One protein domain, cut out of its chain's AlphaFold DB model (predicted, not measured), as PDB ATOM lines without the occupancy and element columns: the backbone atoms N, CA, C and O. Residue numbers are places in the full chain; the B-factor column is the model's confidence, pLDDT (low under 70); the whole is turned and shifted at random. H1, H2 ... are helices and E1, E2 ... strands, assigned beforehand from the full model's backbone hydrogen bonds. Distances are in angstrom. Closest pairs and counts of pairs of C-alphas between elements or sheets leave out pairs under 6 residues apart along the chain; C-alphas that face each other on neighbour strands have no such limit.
ATOM      1  N   LEU A   4     413.078 444.350 635.371       81.88
ATOM      2  CA  LEU A   4     413.120 443.271 636.362       81.88
ATOM      3  C   LEU A   4     413.889 443.658 637.635       81.88
ATOM      4  O   LEU A   4     413.540 443.181 638.710       81.88
ATOM      5  N   SER A   5     414.904 444.519 637.517       89.00
ATOM      6  CA  SER A   5     415.638 445.065 638.666       89.00
ATOM      7  C   SER A   5     414.731 445.973 639.487       89.00
ATOM      8  O   SER A   5     414.618 445.785 640.696       89.00
ATOM      9  N   ASP A   6     414.009 446.881 638.827       90.00
ATOM     10  CA  ASP A   6     413.108 447.823 639.497       90.00
ATOM     11  C   ASP A   6     411.977 447.074 640.228       90.00
ATOM     12  O   ASP A   6     411.669 447.349 641.390       90.00
ATOM     13  N   LEU A   7     411.397 446.052 639.584       89.25
ATOM     14  CA  LEU A   7     410.419 445.162 640.218       89.25
ATOM     15  C   LEU A   7     410.999 444.440 641.435       89.25
ATOM     16  O   LEU A   7     410.349 444.362 642.480       89.25
ATOM     17  N   GLN A   8     412.215 443.910 641.309       93.31
ATOM     18  CA  GLN A   8     412.872 443.205 642.400       93.31
ATOM     19  C   GLN A   8     413.143 444.130 643.592       93.31
ATOM     20  O   GLN A   8     412.984 443.708 644.741       93.31
ATOM     21  N   GLU A   9     413.523 445.380 643.344       94.75
ATOM     22  CA  GLU A   9     413.729 446.394 644.379       94.75
ATOM     23  C   GLU A   9     412.426 446.731 645.109       94.75
ATOM     24  O   GLU A   9     412.389 446.703 646.343       94.75
ATOM     25  N   LEU A  10     411.332 446.942 644.372       93.75
ATOM     26  CA  LEU A  10     410.004 447.166 644.950       93.75
ATOM     27  C   LEU A  10     409.534 445.963 645.777       93.75
ATOM     28  O   LEU A  10     409.026 446.123 646.889       93.75
ATOM     29  N   ASN A  11     409.735 444.748 645.275       95.00
ATOM     30  CA  ASN A  11     409.383 443.533 646.000       95.00
ATOM     31  C   ASN A  11     410.225 443.368 647.271       95.00
ATOM     32  O   ASN A  11     409.697 443.017 648.326       95.00
ATOM     33  N   ARG A  12     411.525 443.675 647.212       96.62
ATOM     34  CA  ARG A  12     412.408 443.657 648.383       96.62
ATOM     35  C   ARG A  12     411.983 444.692 649.423       96.62
ATOM     36  O   ARG A  12     411.952 444.373 650.610       96.62
ATOM     37  N   ALA A  13     411.622 445.899 648.997       95.88
ATOM     38  CA  ALA A  13     411.139 446.940 649.898       95.88
ATOM     39  C   ALA A  13     409.840 446.523 650.612       95.88
ATOM     40  O   ALA A  13     409.715 446.725 651.820       95.88
ATOM     41  N   PHE A  14     408.923 445.848 649.913       95.56
ATOM     42  CA  PHE A  14     407.726 445.281 650.535       95.56
ATOM     43  C   PHE A  14     408.045 444.184 651.557       95.56
ATOM     44  O   PHE A  14     407.518 444.185 652.668       95.56
ATOM     45  N   LEU A  15     408.953 443.261 651.224       95.94
ATOM     46  CA  LEU A  15     409.390 442.222 652.161       95.94
ATOM     47  C   LEU A  15     410.052 442.829 653.409       95.94
ATOM     48  O   LEU A  15     409.822 442.353 654.522       95.94
ATOM     49  N   ASN A  16     410.813 443.915 653.253       95.25
ATOM     50  CA  ASN A  16     411.381 444.658 654.378       95.25
ATOM     51  C   ASN A  16     410.297 445.310 655.246       95.25
ATOM     52  O   ASN A  16     410.429 445.308 656.469       95.25
ATOM     53  N   LEU A  17     409.202 445.794 654.651       94.06
ATOM     54  CA  LEU A  17     408.056 446.320 655.395       94.06
ATOM     55  C   LEU A  17     407.408 445.241 656.279       94.06
ATOM     56  O   LEU A  17     407.076 445.507 657.433       94.06
ATOM     57  N   ILE A  18     407.275 444.009 655.778       93.56
ATOM     58  CA  ILE A  18     406.741 442.866 656.546       93.56
ATOM     59  C   ILE A  18     407.695 442.467 657.685       93.56
ATOM     60  O   ILE A  18     407.263 442.098 658.785       93.56
ATOM     61  N   ARG A  19     409.007 442.544 657.432       93.31
ATOM     62  CA  ARG A  19     410.071 442.194 658.389       93.31
ATOM     63  C   ARG A  19     410.448 443.318 659.347       93.31
ATOM     64  O   ARG A  19     411.292 443.097 660.212       93.31
ATOM     65  N   HIS A  20     409.824 444.484 659.228       92.75
ATOM     66  CA  HIS A  20     410.109 445.618 660.093       92.75
ATOM     67  C   HIS A  20     409.947 445.223 661.578       92.75
ATOM     68  O   HIS A  20     408.991 444.511 661.914       92.75
ATOM     69  N   PRO A  21     410.845 445.654 662.482       90.38
ATOM     70  CA  PRO A  21     410.797 445.263 663.894       90.38
ATOM     71  C   PRO A  21     409.462 445.596 664.566       90.38
ATOM     72  O   PRO A  21     408.924 444.779 665.301       90.38
ATOM     73  N   GLU A  22     408.903 446.758 664.234       92.00
ATOM     74  CA  GLU A  22     407.639 447.257 664.788       92.00
ATOM     75  C   GLU A  22     406.379 446.747 664.062       92.00
ATOM     76  O   GLU A  22     405.273 447.139 664.420       92.00
ATOM     77  N   ALA A  23     406.511 445.908 663.025       89.06
ATOM     78  CA  ALA A  23     405.339 445.344 662.355       89.06
ATOM     79  C   ALA A  23     404.630 444.342 663.280       89.06
ATOM     80  O   ALA A  23     405.242 443.375 663.743       89.06
ATOM     81  N   THR A  24     403.331 444.543 663.498       89.44
ATOM     82  CA  THR A  24     402.481 443.702 664.349       89.44
ATOM     83  C   THR A  24     401.447 442.931 663.523       89.44
ATOM     84  O   THR A  24     401.320 443.111 662.311       89.44
ATOM     85  N   ALA A  25     400.649 442.081 664.177       86.38
ATOM     86  CA  ALA A  25     399.519 441.419 663.524       86.38
ATOM     87  C   ALA A  25     398.494 442.418 662.951       86.38
ATOM     88  O   ALA A  25     397.875 442.145 661.923       86.38
ATOM     89  N   GLU A  26     398.332 443.584 663.583       85.88
ATOM     90  CA  GLU A  26     397.474 444.660 663.081       85.88
ATOM     91  C   GLU A  26     398.051 445.288 661.807       85.88
ATOM     92  O   GLU A  26     397.326 445.476 660.832       85.88
ATOM     93  N   SER A  27     399.373 445.488 661.756       87.44
ATOM     94  CA  SER A  27     400.082 445.924 660.547       87.44
ATOM     95  C   SER A  27     399.803 445.008 659.350       87.44
ATOM     96  O   SER A  27     399.569 445.479 658.239       87.44
ATOM     97  N   TRP A  28     399.794 443.689 659.556       88.06
ATOM     98  CA  TRP A  28     399.543 442.726 658.475       88.06
ATOM     99  C   TRP A  28     398.078 442.697 658.042       88.06
ATOM    100  O   TRP A  28     397.805 442.560 656.851       88.06
ATOM    101  N   ARG A  29     397.140 442.911 658.976       86.12
ATOM    102  CA  ARG A  29     395.717 443.088 658.648       86.12
ATOM    103  C   ARG A  29     395.483 444.315 657.770       86.12
ATOM    104  O   ARG A  29     394.719 444.209 656.817       86.12
ATOM    105  N   LEU A  30     396.167 445.433 658.032       85.75
ATOM    106  CA  LEU A  30     396.098 446.631 657.179       85.75
ATOM    107  C   LEU A  30     396.576 446.357 655.746       85.75
ATOM    108  O   LEU A  30     396.048 446.924 654.794       85.75
ATOM    109  N   LEU A  31     397.546 445.455 655.591       86.69
ATOM    110  CA  LEU A  31     398.023 444.996 654.290       86.69
ATOM    111  C   LEU A  31     397.152 443.887 653.678       86.69
ATOM    112  O   LEU A  31     397.505 443.403 652.609       86.69
ATOM    113  N   GLU A  32     396.061 443.449 654.313       88.62
ATOM    114  CA  GLU A  32     395.287 442.259 653.904       88.62
ATOM    115  C   GLU A  32     396.165 440.998 653.727       88.62
ATOM    116  O   GLU A  32     395.894 440.128 652.898       88.62
ATOM    117  N   LEU A  33     397.241 440.892 654.514       88.62
ATOM    118  CA  LEU A  33     398.143 439.747 654.513       88.62
ATOM    119  C   LEU A  33     397.767 438.783 655.639       88.62
ATOM    120  O   LEU A  33     397.654 439.175 656.801       88.62
ATOM    121  N   GLU A  34     397.610 437.506 655.296       89.19
ATOM    122  CA  GLU A  34     397.306 436.461 656.274       89.19
ATOM    123  C   GLU A  34     398.436 436.369 657.329       89.19
ATOM    124  O   GLU A  34     399.616 436.320 656.957       89.19
ATOM    125  N   PRO A  35     398.122 436.375 658.641       87.50
ATOM    126  CA  PRO A  35     399.139 436.401 659.693       87.50
ATOM    127  C   PRO A  35     400.145 435.243 659.642       87.50
ATOM    128  O   PRO A  35     401.332 435.460 659.891       87.50
ATOM    129  N   GLY A  36     399.708 434.030 659.301       90.06
ATOM    130  CA  GLY A  36     400.572 432.866 659.113       90.06
ATOM    131  C   GLY A  36     401.567 433.046 657.964       90.06
ATOM    132  O   GLY A  36     402.749 432.726 658.116       90.06
ATOM    133  N   VAL A  37     401.136 433.631 656.844       91.44
ATOM    134  CA  VAL A  37     402.013 434.017 655.727       91.44
ATOM    135  C   VAL A  37     403.027 435.069 656.170       91.44
ATOM    136  O   VAL A  37     404.223 434.906 655.919       91.44
ATOM    137  N   ALA A  38     402.591 436.124 656.861       91.50
ATOM    138  CA  ALA A  38     403.483 437.179 657.340       91.50
ATOM    139  C   ALA A  38     404.546 436.636 658.312       91.50
ATOM    140  O   ALA A  38     405.740 436.901 658.149       91.50
ATOM    141  N   ALA A  39     404.134 435.806 659.274       91.69
ATOM    142  CA  ALA A  39     405.041 435.122 660.189       91.69
ATOM    143  C   ALA A  39     406.030 434.218 659.435       91.69
ATOM    144  O   ALA A  39     407.233 434.249 659.696       91.69
ATOM    145  N   ALA A  40     405.550 433.461 658.446       93.38
ATOM    146  CA  ALA A  40     406.388 432.595 657.630       93.38
ATOM    147  C   ALA A  40     407.435 433.367 656.813       93.38
ATOM    148  O   ALA A  40     408.573 432.901 656.733       93.38
ATOM    149  N   LEU A  41     407.078 434.528 656.250       93.50
ATOM    150  CA  LEU A  41     407.984 435.412 655.507       93.50
ATOM    151  C   LEU A  41     409.077 436.005 656.404       93.50
ATOM    152  O   LEU A  41     410.221 436.139 655.970       93.50
ATOM    153  N   ARG A  42     408.761 436.329 657.665       93.25
ATOM    154  CA  ARG A  42     409.743 436.868 658.624       93.25
ATOM    155  C   ARG A  42     410.861 435.890 658.962       93.25
ATOM    156  O   ARG A  42     411.977 436.332 659.231       93.25
ATOM    157  N   LEU A  43     410.551 434.596 658.915       93.88
ATOM    158  CA  LEU A  43     411.460 433.496 659.236       93.88
ATOM    159  C   LEU A  43     412.278 433.001 658.035       93.88
ATOM    160  O   LEU A  43     413.080 432.084 658.192       93.88
ATOM    161  N   LEU A  44     412.070 433.551 656.835       94.38
ATOM    162  CA  LEU A  44     412.847 433.147 655.669       94.38
ATOM    163  C   LEU A  44     414.292 433.640 655.753       94.38
ATOM    164  O   LEU A  44     414.572 434.759 656.193       94.38
ATOM    165  N   ASP A  45     415.200 432.801 655.261       93.75
ATOM    166  CA  ASP A  45     416.591 433.177 655.059       93.75
ATOM    167  C   ASP A  45     416.741 434.200 653.904       93.75
ATOM    168  O   ASP A  45     415.821 434.382 653.093       93.75
ATOM    169  N   PRO A  46     417.889 434.900 653.811       93.38
ATOM    170  CA  PRO A  46     418.108 435.908 652.774       93.38
ATOM    171  C   PRO A  46     418.004 435.388 651.332       93.38
ATOM    172  O   PRO A  46     417.571 436.134 650.456       93.38
ATOM    173  N   GLU A  47     418.366 434.130 651.066       92.94
ATOM    174  CA  GLU A  47     418.293 433.541 649.722       92.94
ATOM    175  C   GLU A  47     416.835 433.276 649.325       92.94
ATOM    176  O   GLU A  47     416.402 433.626 648.224       92.94
ATOM    177  N   ALA A  48     416.046 432.723 650.246       93.12
ATOM    178  CA  ALA A  48     414.616 432.515 650.072       93.12
ATOM    179  C   ALA A  48     413.876 433.844 649.830       93.12
ATOM    180  O   ALA A  48     413.011 433.923 648.955       93.12
ATOM    181  N   LEU A  49     414.253 434.909 650.546       94.12
ATOM    182  CA  LEU A  49     413.721 436.254 650.311       94.12
ATOM    183  C   LEU A  49     414.152 436.825 648.959       94.12
ATOM    184  O   LEU A  49     413.337 437.446 648.281       94.12
ATOM    185  N   ALA A  50     415.402 436.608 648.543       93.88
ATOM    186  CA  ALA A  50     415.886 437.053 647.239       93.88
ATOM    187  C   ALA A  50     415.135 436.371 646.086       93.88
ATOM    188  O   ALA A  50     414.808 437.037 645.102       93.88
ATOM    189  N   PHE A  51     414.805 435.082 646.231       93.38
ATOM    190  CA  PHE A  51     413.947 434.365 645.288       93.38
ATOM    191  C   PHE A  51     412.558 435.006 645.190       93.38
ATOM    192  O   PHE A  51     412.134 435.341 644.086       93.38
ATOM    193  N   ILE A  52     411.880 435.226 646.325       93.88
ATOM    194  CA  ILE A  52     410.543 435.844 646.343       93.88
ATOM    195  C   ILE A  52     410.591 437.270 645.776       93.88
ATOM    196  O   ILE A  52     409.710 437.668 645.018       93.88
ATOM    197  N   ALA A  53     411.639 438.037 646.085       94.62
ATOM    198  CA  ALA A  53     411.819 439.373 645.530       94.62
ATOM    199  C   ALA A  53     411.970 439.350 644.000       94.62
ATOM    200  O   ALA A  53     411.464 440.236 643.320       94.62
ATOM    201  N   GLY A  54     412.640 438.332 643.454       91.81
ATOM    202  CA  GLY A  54     412.876 438.162 642.017       91.81
ATOM    203  C   GLY A  54     411.732 437.498 641.244       91.81
ATOM    204  O   GLY A  54     411.964 436.989 640.141       91.81
ATOM    205  N   LEU A  55     410.529 437.422 641.817       89.56
ATOM    206  CA  LEU A  55     409.355 436.910 641.120       89.56
ATOM    207  C   LEU A  55     408.856 437.921 640.071       89.56
ATOM    208  O   LEU A  55     408.924 439.131 640.300       89.56
ATOM    209  N   PRO A  56     408.349 437.448 638.918       83.00
ATOM    210  CA  PRO A  56     407.791 438.323 637.900       83.00
ATOM    211  C   PRO A  56     406.429 438.860 638.366       83.00
ATOM    212  O   PRO A  56     405.425 438.152 638.338       83.00
ATOM    213  N   GLY A  57     406.415 440.113 638.822       84.94
ATOM    214  CA  GLY A  57     405.218 440.820 639.285       84.94
ATOM    215  C   GLY A  57     405.389 441.434 640.674       84.94
ATOM    216  O   GLY A  57     406.221 441.001 641.471       84.94
ATOM    217  N   LEU A  58     404.593 442.463 640.964       88.62
ATOM    218  CA  LEU A  58     404.624 443.137 642.261       88.62
ATOM    219  C   LEU A  58     403.972 442.279 643.354       88.62
ATOM    220  O   LEU A  58     402.869 441.768 643.166       88.62
ATOM    221  N   LEU A  59     404.604 442.181 644.521       90.50
ATOM    222  CA  LEU A  59     404.046 441.500 645.701       90.50
ATOM    223  C   LEU A  59     403.005 442.343 646.451       90.50
ATOM    224  O   LEU A  59     402.266 441.815 647.282       90.50
ATOM    225  N   ALA A  60     402.939 443.639 646.156       89.56
ATOM    226  CA  ALA A  60     401.985 444.577 646.724       89.56
ATOM    227  C   ALA A  60     401.335 445.429 645.633       89.56
ATOM    228  O   ALA A  60     401.835 445.535 644.514       89.56
ATOM    229  N   GLY A  61     400.192 446.012 645.958       86.44
ATOM    230  CA  GLY A  61     399.426 446.872 645.073       86.44
ATOM    231  C   GLY A  61     398.703 447.958 645.854       86.44
ATOM    232  O   GLY A  61     398.708 447.972 647.086       86.44
ATOM    233  N   LEU A  62     398.073 448.868 645.117       82.00
ATOM    234  CA  LEU A  62     397.211 449.901 645.674       82.00
ATOM    235  C   LEU A  62     395.765 449.556 645.315       82.00
ATOM    236  O   LEU A  62     395.443 449.425 644.135       82.00
ATOM    237  N   ALA A  63     394.898 449.419 646.318       74.81
ATOM    238  CA  ALA A  63     393.458 449.298 646.102       74.81
ATOM    239  C   ALA A  63     392.933 450.523 645.323       74.81
ATOM    240  O   ALA A  63     393.516 451.608 645.456       74.81
ATOM    241  N   PRO A  64     391.866 450.407 644.509       66.88
ATOM    242  CA  PRO A  64     391.275 451.562 643.832       66.88
ATOM    243  C   PRO A  64     390.867 452.639 644.846       66.88
ATOM    244  O   PRO A  64     390.509 452.333 645.983       66.88
ATOM    245  N   GLY A  81     408.125 455.021 662.812       87.25
ATOM    246  CA  GLY A  81     408.570 453.656 662.550       87.25
ATOM    247  C   GLY A  81     407.846 452.960 661.395       87.25
ATOM    248  O   GLY A  81     407.956 453.412 660.252       87.25
ATOM    249  N   TRP A  82     407.106 451.878 661.666       90.50
ATOM    250  CA  TRP A  82     406.509 451.049 660.605       90.50
ATOM    251  C   TRP A  82     405.574 451.818 659.656       90.50
ATOM    252  O   TRP A  82     405.661 451.657 658.436       90.50
ATOM    253  N   LEU A  83     404.711 452.692 660.188       87.75
ATOM    254  CA  LEU A  83     403.762 453.466 659.376       87.75
ATOM    255  C   LEU A  83     404.481 454.444 658.439       87.75
ATOM    256  O   LEU A  83     404.049 454.647 657.303       87.75
ATOM    257  N   ARG A  84     405.618 455.006 658.874       87.56
ATOM    258  CA  ARG A  84     406.468 455.836 658.011       87.56
ATOM    259  C   ARG A  84     407.056 455.009 656.872       87.56
ATOM    260  O   ARG A  84     406.984 455.437 655.723       87.56
ATOM    261  N   SER A  85     407.607 453.831 657.169       90.75
ATOM    262  CA  SER A  85     408.132 452.926 656.139       90.75
ATOM    263  C   SER A  85     407.051 452.508 655.142       90.75
ATOM    264  O   SER A  85     407.318 452.454 653.943       90.75
ATOM    265  N   MET A  86     405.824 452.280 655.616       89.38
ATOM    266  CA  MET A  86     404.673 451.980 654.766       89.38
ATOM    267  C   MET A  86     404.346 453.142 653.822       89.38
ATOM    268  O   MET A  86     404.169 452.917 652.628       89.38
ATOM    269  N   ALA A  87     404.314 454.378 654.328       86.44
ATOM    270  CA  ALA A  87     404.047 455.563 653.515       86.44
ATOM    271  C   ALA A  87     405.133 455.813 652.459       86.44
ATOM    272  O   ALA A  87     404.815 456.099 651.306       86.44
ATOM    273  N   VAL A  88     406.410 455.644 652.822       89.38
ATOM    274  CA  VAL A  88     407.533 455.743 651.873       89.38
ATOM    275  C   VAL A  88     407.414 454.677 650.784       89.38
ATOM    276  O   VAL A  88     407.532 454.991 649.600       89.38
ATOM    277  N   TYR A  89     407.131 453.428 651.165       91.44
ATOM    278  CA  TYR A  89     406.940 452.347 650.204       91.44
ATOM    279  C   TYR A  89     405.754 452.612 649.269       91.44
ATOM    280  O   TYR A  89     405.884 452.460 648.056       91.44
ATOM    281  N   ALA A  90     404.618 453.056 649.809       87.19
ATOM    282  CA  ALA A  90     403.429 453.363 649.023       87.19
ATOM    283  C   ALA A  90     403.672 454.513 648.032       87.19
ATOM    284  O   ALA A  90     403.272 454.406 646.874       87.19
ATOM    285  N   ALA A  91     404.385 455.566 648.444       85.06
ATOM    286  CA  ALA A  91     404.769 456.666 647.562       85.06
ATOM    287  C   ALA A  91     405.715 456.206 646.440       85.06
ATOM    288  O   ALA A  91     405.525 456.572 645.278       85.06
ATOM    289  N   MET A  92     406.704 455.366 646.765       89.00
ATOM    290  CA  MET A  92     407.617 454.779 645.781       89.00
ATOM    291  C   MET A  92     406.857 453.907 644.772       89.00
ATOM    292  O   MET A  92     407.038 454.065 643.566       89.00
ATOM    293  N   LEU A  93     405.963 453.039 645.252       88.31
ATOM    294  CA  LEU A  93     405.124 452.184 644.416       88.31
ATOM    295  C   LEU A  93     404.210 453.010 643.500       88.31
ATOM    296  O   LEU A  93     404.147 452.748 642.302       88.31
ATOM    297  N   GLN A  94     403.535 454.029 644.035       83.62
ATOM    298  CA  GLN A  94     402.676 454.921 643.255       83.62
ATOM    299  C   GLN A  94     403.467 455.668 642.177       83.62
ATOM    300  O   GLN A  94     403.025 455.742 641.031       83.62
ATOM    301  N   THR A  95     404.649 456.181 642.530       85.06
ATOM    302  CA  THR A  95     405.541 456.875 641.591       85.06
ATOM    303  C   THR A  95     405.976 455.944 640.467       85.06
ATOM    304  O   THR A  95     405.851 456.308 639.298       85.06
ATOM    305  N   TYR A  96     406.414 454.728 640.804       86.88
ATOM    306  CA  TYR A  96     406.802 453.724 639.818       86.88
ATOM    307  C   TYR A  96     405.644 453.394 638.876       86.88
ATOM    308  O   TYR A  96     405.781 453.526 637.665       86.88
ATOM    309  N   LEU A  97     404.474 453.048 639.421       82.88
ATOM    310  CA  LEU A  97     403.301 452.694 638.622       82.88
ATOM    311  C   LEU A  97     402.870 453.828 637.689       82.88
ATOM    312  O   LEU A  97     402.533 453.568 636.536       82.88
ATOM    313  N   TRP A  98     402.916 455.078 638.155       81.69
ATOM    314  CA  TRP A  98     402.615 456.239 637.320       81.69
ATOM    315  C   TRP A  98     403.631 456.414 636.186       81.69
ATOM    316  O   TRP A  98     403.236 456.613 635.035       81.69
ATOM    317  N   GLN A  99     404.930 456.309 636.481       84.81
ATOM    318  CA  GLN A  99     405.984 456.416 635.470       84.81
ATOM    319  C   GLN A  99     405.873 455.294 634.433       84.81
ATOM    320  O   GLN A  99     405.878 455.569 633.232       84.81
ATOM    321  N   THR A 100     405.713 454.045 634.881       84.06
ATOM    322  CA  THR A 100     405.564 452.885 633.999       84.06
ATOM    323  C   THR A 100     404.308 453.008 633.147       84.06
ATOM    324  O   THR A 100     404.397 452.818 631.943       84.06
ATOM    325  N   ALA A 101     403.163 453.407 633.712       80.25
ATOM    326  CA  ALA A 101     401.923 453.560 632.947       80.25
ATOM    327  C   ALA A 101     402.022 454.614 631.833       80.25
ATOM    328  O   ALA A 101     401.356 454.475 630.811       80.25
ATOM    329  N   ARG A 102     402.854 455.649 632.011       82.00
ATOM    330  CA  ARG A 102     403.113 456.666 630.980       82.00
ATOM    331  C   ARG A 102     404.055 456.198 629.876       82.00
ATOM    332  O   ARG A 102     403.956 456.705 628.765       82.00
ATOM    333  N   GLN A 103     404.994 455.312 630.192       85.50
ATOM    334  CA  GLN A 103     406.000 454.838 629.238       85.50
ATOM    335  C   GLN A 103     405.528 453.593 628.485       85.50
ATOM    336  O   GLN A 103     405.681 453.519 627.271       85.50
ATOM    337  N   ASP A 104     404.938 452.639 629.204       84.75
ATOM    338  CA  ASP A 104     404.434 451.379 628.674       84.75
ATOM    339  C   ASP A 104     403.189 450.924 629.472       84.75
ATOM    340  O   ASP A 104     403.290 450.293 630.536       84.75
ATOM    341  N   PRO A 105     401.981 451.236 628.968       78.69
ATOM    342  CA  PRO A 105     400.730 450.842 629.606       78.69
ATOM    343  C   PRO A 105     400.546 449.324 629.732       78.69
ATOM    344  O   PRO A 105     399.901 448.869 630.678       78.69
ATOM    345  N   LEU A 106     401.086 448.531 628.800       78.00
ATOM    346  CA  LEU A 106     400.973 447.070 628.841       78.00
ATOM    347  C   LEU A 106     401.855 446.503 629.950       78.00
ATOM    348  O   LEU A 106     401.413 445.646 630.715       78.00
ATOM    349  N   LEU A 107     403.063 447.039 630.097       76.88
ATOM    350  CA  LEU A 107     403.974 446.683 631.176       76.88
ATOM    351  C   LEU A 107     403.395 447.035 632.548       76.88
ATOM    352  O   LEU A 107     403.431 446.214 633.462       76.88
ATOM    353  N   ALA A 108     402.785 448.215 632.685       76.25
ATOM    354  CA  ALA A 108     402.100 448.604 633.916       76.25
ATOM    355  C   ALA A 108     400.965 447.629 634.273       76.25
ATOM    356  O   ALA A 108     400.817 447.239 635.433       76.25
ATOM    357  N   ARG A 109     400.199 447.178 633.271       72.88
ATOM    358  CA  ARG A 109     399.151 446.164 633.448       72.88
ATOM    359  C   ARG A 109     399.718 444.799 633.844       72.88
ATOM    360  O   ARG A 109     399.174 444.165 634.743       72.88
ATOM    361  N   LEU A 110     400.832 444.370 633.249       70.94
ATOM    362  CA  LEU A 110     401.528 443.138 633.639       70.94
ATOM    363  C   LEU A 110     402.032 443.205 635.090       70.94
ATOM    364  O   LEU A 110     401.848 442.254 635.849       70.94
ATOM    365  N   CYS A 111     402.597 444.342 635.513       71.19
ATOM    366  CA  CYS A 111     403.043 444.561 636.893       71.19
ATOM    367  C   CYS A 111     401.908 444.438 637.902       71.19
ATOM    368  O   CYS A 111     402.090 443.821 638.952       71.19
ATOM    369  N   LEU A 112     400.757 445.033 637.586       67.38
ATOM    370  CA  LEU A 112     399.566 445.073 638.435       67.38
ATOM    371  C   LEU A 112     398.735 443.787 638.376       67.38
ATOM    372  O   LEU A 112     397.932 443.543 639.281       67.38
ATOM    373  N   GLY A 113     398.988 442.924 637.387       59.03
ATOM    374  CA  GLY A 113     398.098 441.832 636.998       59.03
ATOM    375  C   GLY A 113     396.835 442.387 636.344       59.03
ATOM    376  O   GLY A 113     396.326 443.428 636.751       59.03
ATOM    377  N   LEU A 114     396.327 441.721 635.314       48.94
ATOM    378  CA  LEU A 114     395.279 442.291 634.464       48.94
ATOM    379  C   LEU A 114     393.875 442.405 635.114       48.94
ATOM    380  O   LEU A 114     392.972 442.927 634.473       48.94
ATOM    381  N   GLY A 115     393.701 442.027 636.385       45.22
ATOM    382  CA  GLY A 115     392.388 441.772 636.992       45.22
ATOM    383  C   GLY A 115     391.608 442.977 637.479       45.22
ATOM    384  O   GLY A 115     392.112 443.703 638.333       45.22
ATOM    385  N   ASP A 116     390.378 443.107 636.959       41.69
ATOM    386  CA  ASP A 116     389.156 443.836 637.395       41.69
ATOM    387  C   ASP A 116     389.285 445.211 638.075       41.69
ATOM    388  O   ASP A 116     388.332 445.769 638.614       41.69
ATOM    389  N   GLY A 117     390.464 445.802 638.036       42.84
ATOM    390  CA  GLY A 117     390.759 447.070 638.678       42.84
ATOM    391  C   GLY A 117     392.056 447.674 638.179       42.84
ATOM    392  O   GLY A 117     392.608 448.541 638.854       42.84
ATOM    393  N   ALA A 118     392.550 447.246 637.006       41.84
ATOM    394  CA  ALA A 118     393.450 448.096 636.247       41.84
ATOM    395  C   ALA A 118     392.702 449.425 636.105       41.84
ATOM    396  O   ALA A 118     391.612 449.413 635.527       41.84
ATOM    397  N   PRO A 119     393.194 450.534 636.687       45.28
ATOM    398  CA  PRO A 119     392.515 451.798 636.533       45.28
ATOM    399  C   PRO A 119     392.442 452.017 635.031       45.28
ATOM    400  O   PRO A 119     393.468 452.194 634.368       45.28
ATOM    401  N   ALA A 120     391.223 451.945 634.489       39.66
ATOM    402  CA  ALA A 120     390.912 452.651 633.274       39.66
ATOM    403  C   ALA A 120     391.461 454.047 633.537       39.66
ATOM    404  O   ALA A 120     391.059 454.727 634.483       39.66
ATOM    405  N   GLU A 127     396.780 462.668 643.705       49.59
ATOM    406  CA  GLU A 127     396.889 463.176 645.061       49.59
ATOM    407  C   GLU A 127     398.228 462.634 645.571       49.59
ATOM    408  O   GLU A 127     398.379 461.457 645.901       49.59
ATOM    409  N   PHE A 128     399.256 463.481 645.486       51.50
ATOM    410  CA  PHE A 128     400.659 463.207 645.822       51.50
ATOM    411  C   PHE A 128     400.877 463.018 647.331       51.50
ATOM    412  O   PHE A 128     401.979 463.189 647.852       51.50
ATOM    413  N   THR A 129     399.832 462.679 648.073       56.50
ATOM    414  CA  THR A 129     399.897 462.508 649.512       56.50
ATOM    415  C   THR A 129     400.238 461.052 649.819       56.50
ATOM    416  O   THR A 129     399.393 460.157 649.816       56.50
ATOM    417  N   ALA A 130     401.515 460.819 650.144       59.69
ATOM    418  CA  ALA A 130     402.022 459.547 650.667       59.69
ATOM    419  C   ALA A 130     401.144 458.913 651.778       59.69
ATOM    420  O   ALA A 130     401.017 457.685 651.785       59.69
ATOM    421  N   PRO A 131     400.488 459.684 652.679       62.28
ATOM    422  CA  PRO A 131     399.551 459.121 653.654       62.28
ATOM    423  C   PRO A 131     398.342 458.422 653.014       62.28
ATOM    424  O   PRO A 131     397.996 457.311 653.412       62.28
ATOM    425  N   SER A 132     397.741 459.015 651.980       66.19
ATOM    426  CA  SER A 132     396.569 458.459 651.285       66.19
ATOM    427  C   SER A 132     396.920 457.177 650.520       66.19
ATOM    428  O   SER A 132     396.132 456.232 650.466       66.19
ATOM    429  N   ALA A 133     398.135 457.109 649.969       67.62
ATOM    430  CA  ALA A 133     398.652 455.913 649.309       67.62
ATOM    431  C   ALA A 133     398.885 454.761 650.299       67.62
ATOM    432  O   ALA A 133     398.583 453.607 649.991       67.62
ATOM    433  N   ALA A 134     399.376 455.070 651.503       76.88
ATOM    434  CA  ALA A 134     399.658 454.081 652.540       76.88
ATOM    435  C   ALA A 134     398.391 453.324 652.974       76.88
ATOM    436  O   ALA A 134     398.414 452.103 653.103       76.88
ATOM    437  N   VAL A 135     397.263 454.029 653.121       79.00
ATOM    438  CA  VAL A 135     395.964 453.438 653.505       79.00
ATOM    439  C   VAL A 135     395.417 452.484 652.439       79.00
ATOM    440  O   VAL A 135     394.653 451.570 652.754       79.00
ATOM    441  N   ARG A 136     395.827 452.655 651.179       78.94
ATOM    442  CA  ARG A 136     395.411 451.825 650.039       78.94
ATOM    443  C   ARG A 136     396.353 450.654 649.774       78.94
ATOM    444  O   ARG A 136     396.055 449.833 648.908       78.94
ATOM    445  N   LEU A 137     397.482 450.582 650.473       85.75
ATOM    446  CA  LEU A 137     398.490 449.561 650.239       85.75
ATOM    447  C   LEU A 137     398.003 448.182 650.687       85.75
ATOM    448  O   LEU A 137     397.583 448.017 651.830       85.75
ATOM    449  N   ARG A 138     398.103 447.187 649.802       86.69
ATOM    450  CA  ARG A 138     397.688 445.800 650.053       86.69
ATOM    451  C   ARG A 138     398.714 444.802 649.539       86.69
ATOM    452  O   ARG A 138     399.334 445.015 648.497       86.69
ATOM    453  N   ALA A 139     398.859 443.686 650.244       88.88
ATOM    454  CA  ALA A 139     399.544 442.506 649.754       88.88
ATOM    455  C   ALA A 139     398.756 441.927 648.580       88.88
ATOM    456  O   ALA A 139     397.547 441.696 648.654       88.88
ATOM    457  N   ARG A 140     399.444 441.671 647.471       84.25
ATOM    458  CA  ARG A 140     398.829 440.991 646.338       84.25
ATOM    459  C   ARG A 140     398.681 439.511 646.642       84.25
ATOM    460  O   ARG A 140     399.269 438.965 647.574       84.25
ATOM    461  N   PHE A 141     397.823 438.873 645.859       78.94
ATOM    462  CA  PHE A 141     397.509 437.453 645.974       78.94
ATOM    463  C   PHE A 141     396.799 437.026 647.266       78.94
ATOM    464  O   PHE A 141     396.589 435.833 647.457       78.94
ATOM    465  N   GLY A 142     396.332 437.962 648.104       72.31
ATOM    466  CA  GLY A 142     395.456 437.637 649.240       72.31
ATOM    467  C   GLY A 142     394.173 436.904 648.815       72.31
ATOM    468  O   GLY A 142     393.693 436.022 649.520       72.31
ATOM    469  N   ARG A 143     393.675 437.177 647.599       69.38
ATOM    470  CA  ARG A 143     392.529 436.482 646.978       69.38
ATOM    471  C   ARG A 143     392.867 435.103 646.387       69.38
ATOM    472  O   ARG A 143     391.966 434.387 645.964       69.38
ATOM    473  N   HIS A 144     394.145 434.717 646.361       77.06
ATOM    474  CA  HIS A 144     394.618 433.423 645.863       77.06
ATOM    475  C   HIS A 144     395.193 432.603 647.030       77.06
ATOM    476  O   HIS A 144     396.410 432.567 647.223       77.06
ATOM    477  N   PRO A 145     394.345 431.895 647.803       75.31
ATOM    478  CA  PRO A 145     394.726 431.308 649.094       75.31
ATOM    479  C   PRO A 145     395.837 430.251 649.011       75.31
ATOM    480  O   PRO A 145     396.463 429.928 650.015       75.31
ATOM    481  N   ARG A 146     396.097 429.695 647.821       84.69
ATOM    482  CA  ARG A 146     397.136 428.676 647.601       84.69
ATOM    483  C   ARG A 146     398.499 429.259 647.240       84.69
ATOM    484  O   ARG A 146     399.508 428.617 647.521       84.69
ATOM    485  N   LEU A 147     398.533 430.472 646.687       86.00
ATOM    486  CA  LEU A 147     399.740 431.017 646.080       86.00
ATOM    487  C   LEU A 147     400.806 431.346 647.128       86.00
ATOM    488  O   LEU A 147     401.937 430.887 647.022       86.00
ATOM    489  N   TRP A 148     400.450 432.083 648.184       89.00
ATOM    490  CA  TRP A 148     401.395 432.411 649.256       89.00
ATOM    491  C   TRP A 148     402.004 431.161 649.918       89.00
ATOM    492  O   TRP A 148     403.232 431.082 650.004       89.00
ATOM    493  N   PRO A 149     401.215 430.143 650.325       89.94
ATOM    494  CA  PRO A 149     401.766 428.879 650.814       89.94
ATOM    495  C   PRO A 149     402.689 428.161 649.819       89.94
ATOM    496  O   PRO A 149     403.710 427.609 650.231       89.94
ATOM    497  N   GLN A 150     402.359 428.161 648.522       89.19
ATOM    498  CA  GLN A 150     403.198 427.560 647.478       89.19
ATOM    499  C   GLN A 150     404.522 428.312 647.312       89.19
ATOM    500  O   GLN A 150     405.577 427.679 647.323       89.19
ATOM    501  N   LEU A 151     404.490 429.648 647.265       89.62
ATOM    502  CA  LEU A 151     405.685 430.492 647.202       89.62
ATOM    503  C   LEU A 151     406.595 430.268 648.409       89.62
ATOM    504  O   LEU A 151     407.800 430.079 648.252       89.62
ATOM    505  N   LEU A 152     406.020 430.227 649.612       92.25
ATOM    506  CA  LEU A 152     406.756 429.941 650.842       92.25
ATOM    507  C   LEU A 152     407.395 428.548 650.815       92.25
ATOM    508  O   LEU A 152     408.543 428.388 651.234       92.25
ATOM    509  N   ARG A 153     406.679 427.540 650.303       91.50
ATOM    510  CA  ARG A 153     407.204 426.179 650.148       91.50
ATOM    511  C   ARG A 153     408.365 426.141 649.151       91.50
ATOM    512  O   ARG A 153     409.424 425.623 649.496       91.50
ATOM    513  N   ALA A 154     408.200 426.740 647.972       90.44
ATOM    514  CA  ALA A 154     409.230 426.805 646.934       90.44
ATOM    515  C   ALA A 154     410.475 427.589 647.391       90.44
ATOM    516  O   ALA A 154     411.611 427.200 647.104       90.44
ATOM    517  N   ALA A 155     410.280 428.669 648.152       90.94
ATOM    518  CA  ALA A 155     411.371 429.457 648.711       90.94
ATOM    519  C   ALA A 155     412.205 428.633 649.706       90.94
ATOM    520  O   ALA A 155     413.430 428.594 649.579       90.94
ATOM    521  N   ARG A 156     411.538 427.928 650.635       91.25
ATOM    522  CA  ARG A 156     412.171 427.109 651.688       91.25
ATOM    523  C   ARG A 156     412.867 425.861 651.159       91.25
ATOM    524  O   ARG A 156     413.964 425.554 651.603       91.25
ATOM    525  N   GLN A 157     412.238 425.136 650.237       90.25
ATOM    526  CA  GLN A 157     412.764 423.856 649.745       90.25
ATOM    527  C   GLN A 157     413.926 424.021 648.760       90.25
ATOM    528  O   GLN A 157     414.600 423.045 648.449       90.25
ATOM    529  N   ARG A 158     414.158 425.242 648.258       83.94
ATOM    530  CA  ARG A 158     415.167 425.560 647.233       83.94
ATOM    531  C   ARG A 158     415.076 424.695 645.967       83.94
ATOM    532  O   ARG A 158     416.017 424.635 645.182       83.94
ATOM    533  N   ASP A 159     413.919 424.082 645.743       85.69
ATOM    534  CA  ASP A 159     413.639 423.239 644.590       85.69
ATOM    535  C   ASP A 159     413.489 424.113 643.339       85.69
ATOM    536  O   ASP A 159     412.601 424.965 643.248       85.69
ATOM    537  N   ARG A 160     414.375 423.903 642.362       86.38
ATOM    538  CA  ARG A 160     414.393 424.671 641.114       86.38
ATOM    539  C   ARG A 160     413.110 424.494 640.297       86.38
ATOM    540  O   ARG A 160     412.652 425.467 639.707       86.38
ATOM    541  N   GLY A 161     412.531 423.294 640.273       87.00
ATOM    542  CA  GLY A 161     411.300 423.002 639.539       87.00
ATOM    543  C   GLY A 161     410.099 423.718 640.147       87.00
ATOM    544  O   GLY A 161     409.358 424.392 639.434       87.00
ATOM    545  N   LEU A 162     409.951 423.668 641.474       85.56
ATOM    546  CA  LEU A 162     408.880 424.395 642.170       85.56
ATOM    547  C   LEU A 162     409.038 425.913 642.059       85.56
ATOM    548  O   LEU A 162     408.045 426.621 641.883       85.56
ATOM    549  N   ARG A 163     410.275 426.419 642.139       89.56
ATOM    550  CA  ARG A 163     410.579 427.844 641.947       89.56
ATOM    551  C   ARG A 163     410.166 428.321 640.552       89.56
ATOM    552  O   ARG A 163     409.587 429.399 640.439       89.56
ATOM    553  N   GLU A 164     410.421 427.526 639.515       87.56
ATOM    554  CA  GLU A 164     410.046 427.870 638.141       87.56
ATOM    555  C   GLU A 164     408.534 427.776 637.908       87.56
ATOM    556  O   GLU A 164     407.941 428.690 637.339       87.56
ATOM    557  N   LEU A 165     407.878 426.739 638.436       86.56
ATOM    558  CA  LEU A 165     406.417 426.618 638.391       86.56
ATOM    559  C   LEU A 165     405.732 427.827 639.038       86.56
ATOM    560  O   LEU A 165     404.832 428.409 638.442       86.56
ATOM    561  N   CYS A 166     406.212 428.268 640.203       85.38
ATOM    562  CA  CYS A 166     405.699 429.466 640.869       85.38
ATOM    563  C   CYS A 166     405.850 430.734 640.011       85.38
ATOM    564  O   CYS A 166     404.964 431.587 639.998       85.38
ATOM    565  N   ARG A 167     406.966 430.873 639.282       85.50
ATOM    566  CA  ARG A 167     407.177 432.000 638.361       85.50
ATOM    567  C   ARG A 167     406.192 431.971 637.199       85.50
ATOM    568  O   ARG A 167     405.622 433.008 636.867       85.50
ATOM    569  N   LEU A 168     405.973 430.799 636.610       84.75
ATOM    570  CA  LEU A 168     405.024 430.619 635.513       84.75
ATOM    571  C   LEU A 168     403.577 430.844 635.967       84.75
ATOM    572  O   LEU A 168     402.818 431.504 635.261       84.75
ATOM    573  N   GLU A 169     403.198 430.360 637.153       83.75
ATOM    574  CA  GLU A 169     401.873 430.604 637.735       83.75
ATOM    575  C   GLU A 169     401.622 432.097 637.964       83.75
ATOM    576  O   GLU A 169     400.542 432.590 637.646       83.75
ATOM    577  N   LEU A 170     402.621 432.841 638.444       80.94
ATOM    578  CA  LEU A 170     402.521 434.293 638.612       80.94
ATOM    579  C   LEU A 170     402.352 435.037 637.289       80.94
ATOM    580  O   LEU A 170     401.512 435.931 637.201       80.94
ATOM    581  N   LEU A 171     403.100 434.647 636.255       79.12
ATOM    582  CA  LEU A 171     402.927 435.195 634.910       79.12
ATOM    583  C   LEU A 171     401.527 434.890 634.362       79.12
ATOM    584  O   LEU A 171     400.872 435.776 633.816       79.12
ATOM    585  N   ALA A 172     401.039 433.662 634.553       75.31
ATOM    586  CA  ALA A 172     399.710 433.252 634.114       75.31
ATOM    587  C   ALA A 172     398.593 433.997 634.865       75.31
ATOM    588  O   ALA A 172     397.618 434.409 634.244       75.31
ATOM    589  N   LEU A 173     398.738 434.209 636.175       70.50
ATOM    590  CA  LEU A 173     397.813 435.016 636.978       70.50
ATOM    591  C   LEU A 173     397.857 436.495 636.587       70.50
ATOM    592  O   LEU A 173     396.824 437.157 636.583       70.50
ATOM    593  N   GLY A 174     399.032 437.003 636.212       59.59
ATOM    594  CA  GLY A 174     399.173 438.335 635.635       59.59
ATOM    595  C   GLY A 174     398.462 438.478 634.286       59.59
ATOM    596  O   GLY A 174     397.963 439.560 633.991       59.59
ATOM    597  N   ALA A 175     398.382 437.392 633.507       54.25
ATOM    598  CA  ALA A 175     397.822 437.351 632.156       54.25
ATOM    599  C   ALA A 175     396.309 437.028 632.073       54.25
ATOM    600  O   ALA A 175     395.696 437.293 631.044       54.25
ATOM    601  N   ARG A 176     395.714 436.411 633.104       48.00
ATOM    602  CA  ARG A 176     394.359 435.809 633.067       48.00
ATOM    603  C   ARG A 176     393.256 436.627 633.739       48.00
ATOM    604  O   ARG A 176     392.282 436.049 634.217       48.00
TER     605      ARG A 176
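Overview. This is residues 4 to 64, 81 to 120 and 127 to 176 of the 177 residues of an uncharacterized protein of Gammaproteobacteria bacterium (UniProt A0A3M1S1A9). Two helices, H1 and the longer H5, stand side by side and run opposite ways; H3 and H4 pack on H1, with the helical hairpin H8 and H9 beyond them, while H6 and H7 pack on H5. The end of H9 reaches back to H6, and a tiny two-strand ribbon, E1 and E2, lies among the helices, with E1 near the middle of the domain. The printed part has 151 residues, with nine named helices and two named strands in the order H1 H2 H3 H4 E1 H5 H6 H7 E2 H8 H9; the sheet, E1 - E2, is antiparallel and the class is mostly helix. The whole is compact, with a radius of gyration of the C-alphas of 14.7 A, and rounded, spanning 42 by 35 by 26 A.

Arrangement. H1, residues 4 to 19, touches H5, residues 82 to 103, with its residues 10 to 17 alone, at a shallow tilt of 18 degrees, opposite ways; their closest C-alphas, those of Leu 17 and Met 86, are 6.6 A apart. H2, residues 25 to 30, touches H3, residues 35 to 42, only at the corner, and the C-alphas of Ala 25 and Pro 35 are the closest, at 6.3 A. H1 touches H3 with residues 15 to 19 alone, closest at the C-alphas of Arg 19 and Arg 42, 5.3 A apart. H4, residues 46 to 53, touches H1 at a steep tilt of 61 degrees, with the C-alphas of Asn 11 and Ala 53 closest at 4.8 A. E1, residues 60 to 62, and E2, residues 137 to 139, are antiparallel neighbours at 144 degrees; N 61 and O 138 are within hydrogen-bond range at 2.9 A, as are N 138 and O 61 at 2.9 A. H5 and H6, residues 105 to 112, form a helical hairpin, with the C-alphas of Ala 101 and Ala 108 closest at 5.1 A. H7, residues 130 to 135, touches H5 about perpendicular at 77 degrees, with the C-alphas of Ala 87 and Ala 134 closest at 4.7 A. H8, residues 147 to 157, touches H4 at a shallow tilt of 32 degrees, only just short of steep, with the C-alphas of Ala 48 and Ala 155 closest at 4.7 A. H8 also touches H3, closest at the C-alphas of Val 37 and Trp 148, 6.7 A apart. H8 and H9, residues 160 to 175, form a helical hairpin, with the C-alphas of Ala 154 and Arg 163 closest at 5.3 A. H9 touches H6 with residues 174 to 175 alone, closest at the C-alphas of Leu 110 and Gly 174, 5.7 A apart. H5 and H9 are apart. In each of the nine helices every O i to N i+4 pair is within hydrogen-bond range.

Along the chain. H1 begins at C-alpha 4, (413.120, 443.271, 636.362), and is 22.3 A long from first to last C-alpha. H2, H3 and H4 are short helices that follow it, and E1 comes after H4. H5 begins at C-alpha 82, (406.509, 451.049, 660.605), and is 31.6 A long. H6, H7 and E2 come next, then H8 at 15.3 A and H9 at 22.7 A, which ends at C-alpha 175, (397.822, 437.351, 632.156).

Size, cuts and confidence. The two C-alphas farthest apart, those of Glu 127 and Asp 159, are 43.3 A apart. Residues 65 to 80 and 121 to 126 are not printed; the gaps between C-alphas are 25.6 A from 64 to 81 and 16.9 A from 120 to 127. Of the links that are printed whole, H4 to E1 and E2 to H8 are short and the others tight. Mean pLDDT of the printed part is 82.6; it is under 70 at residues 64, 112 to 120, 127 to 133, 143 and 174 to 176.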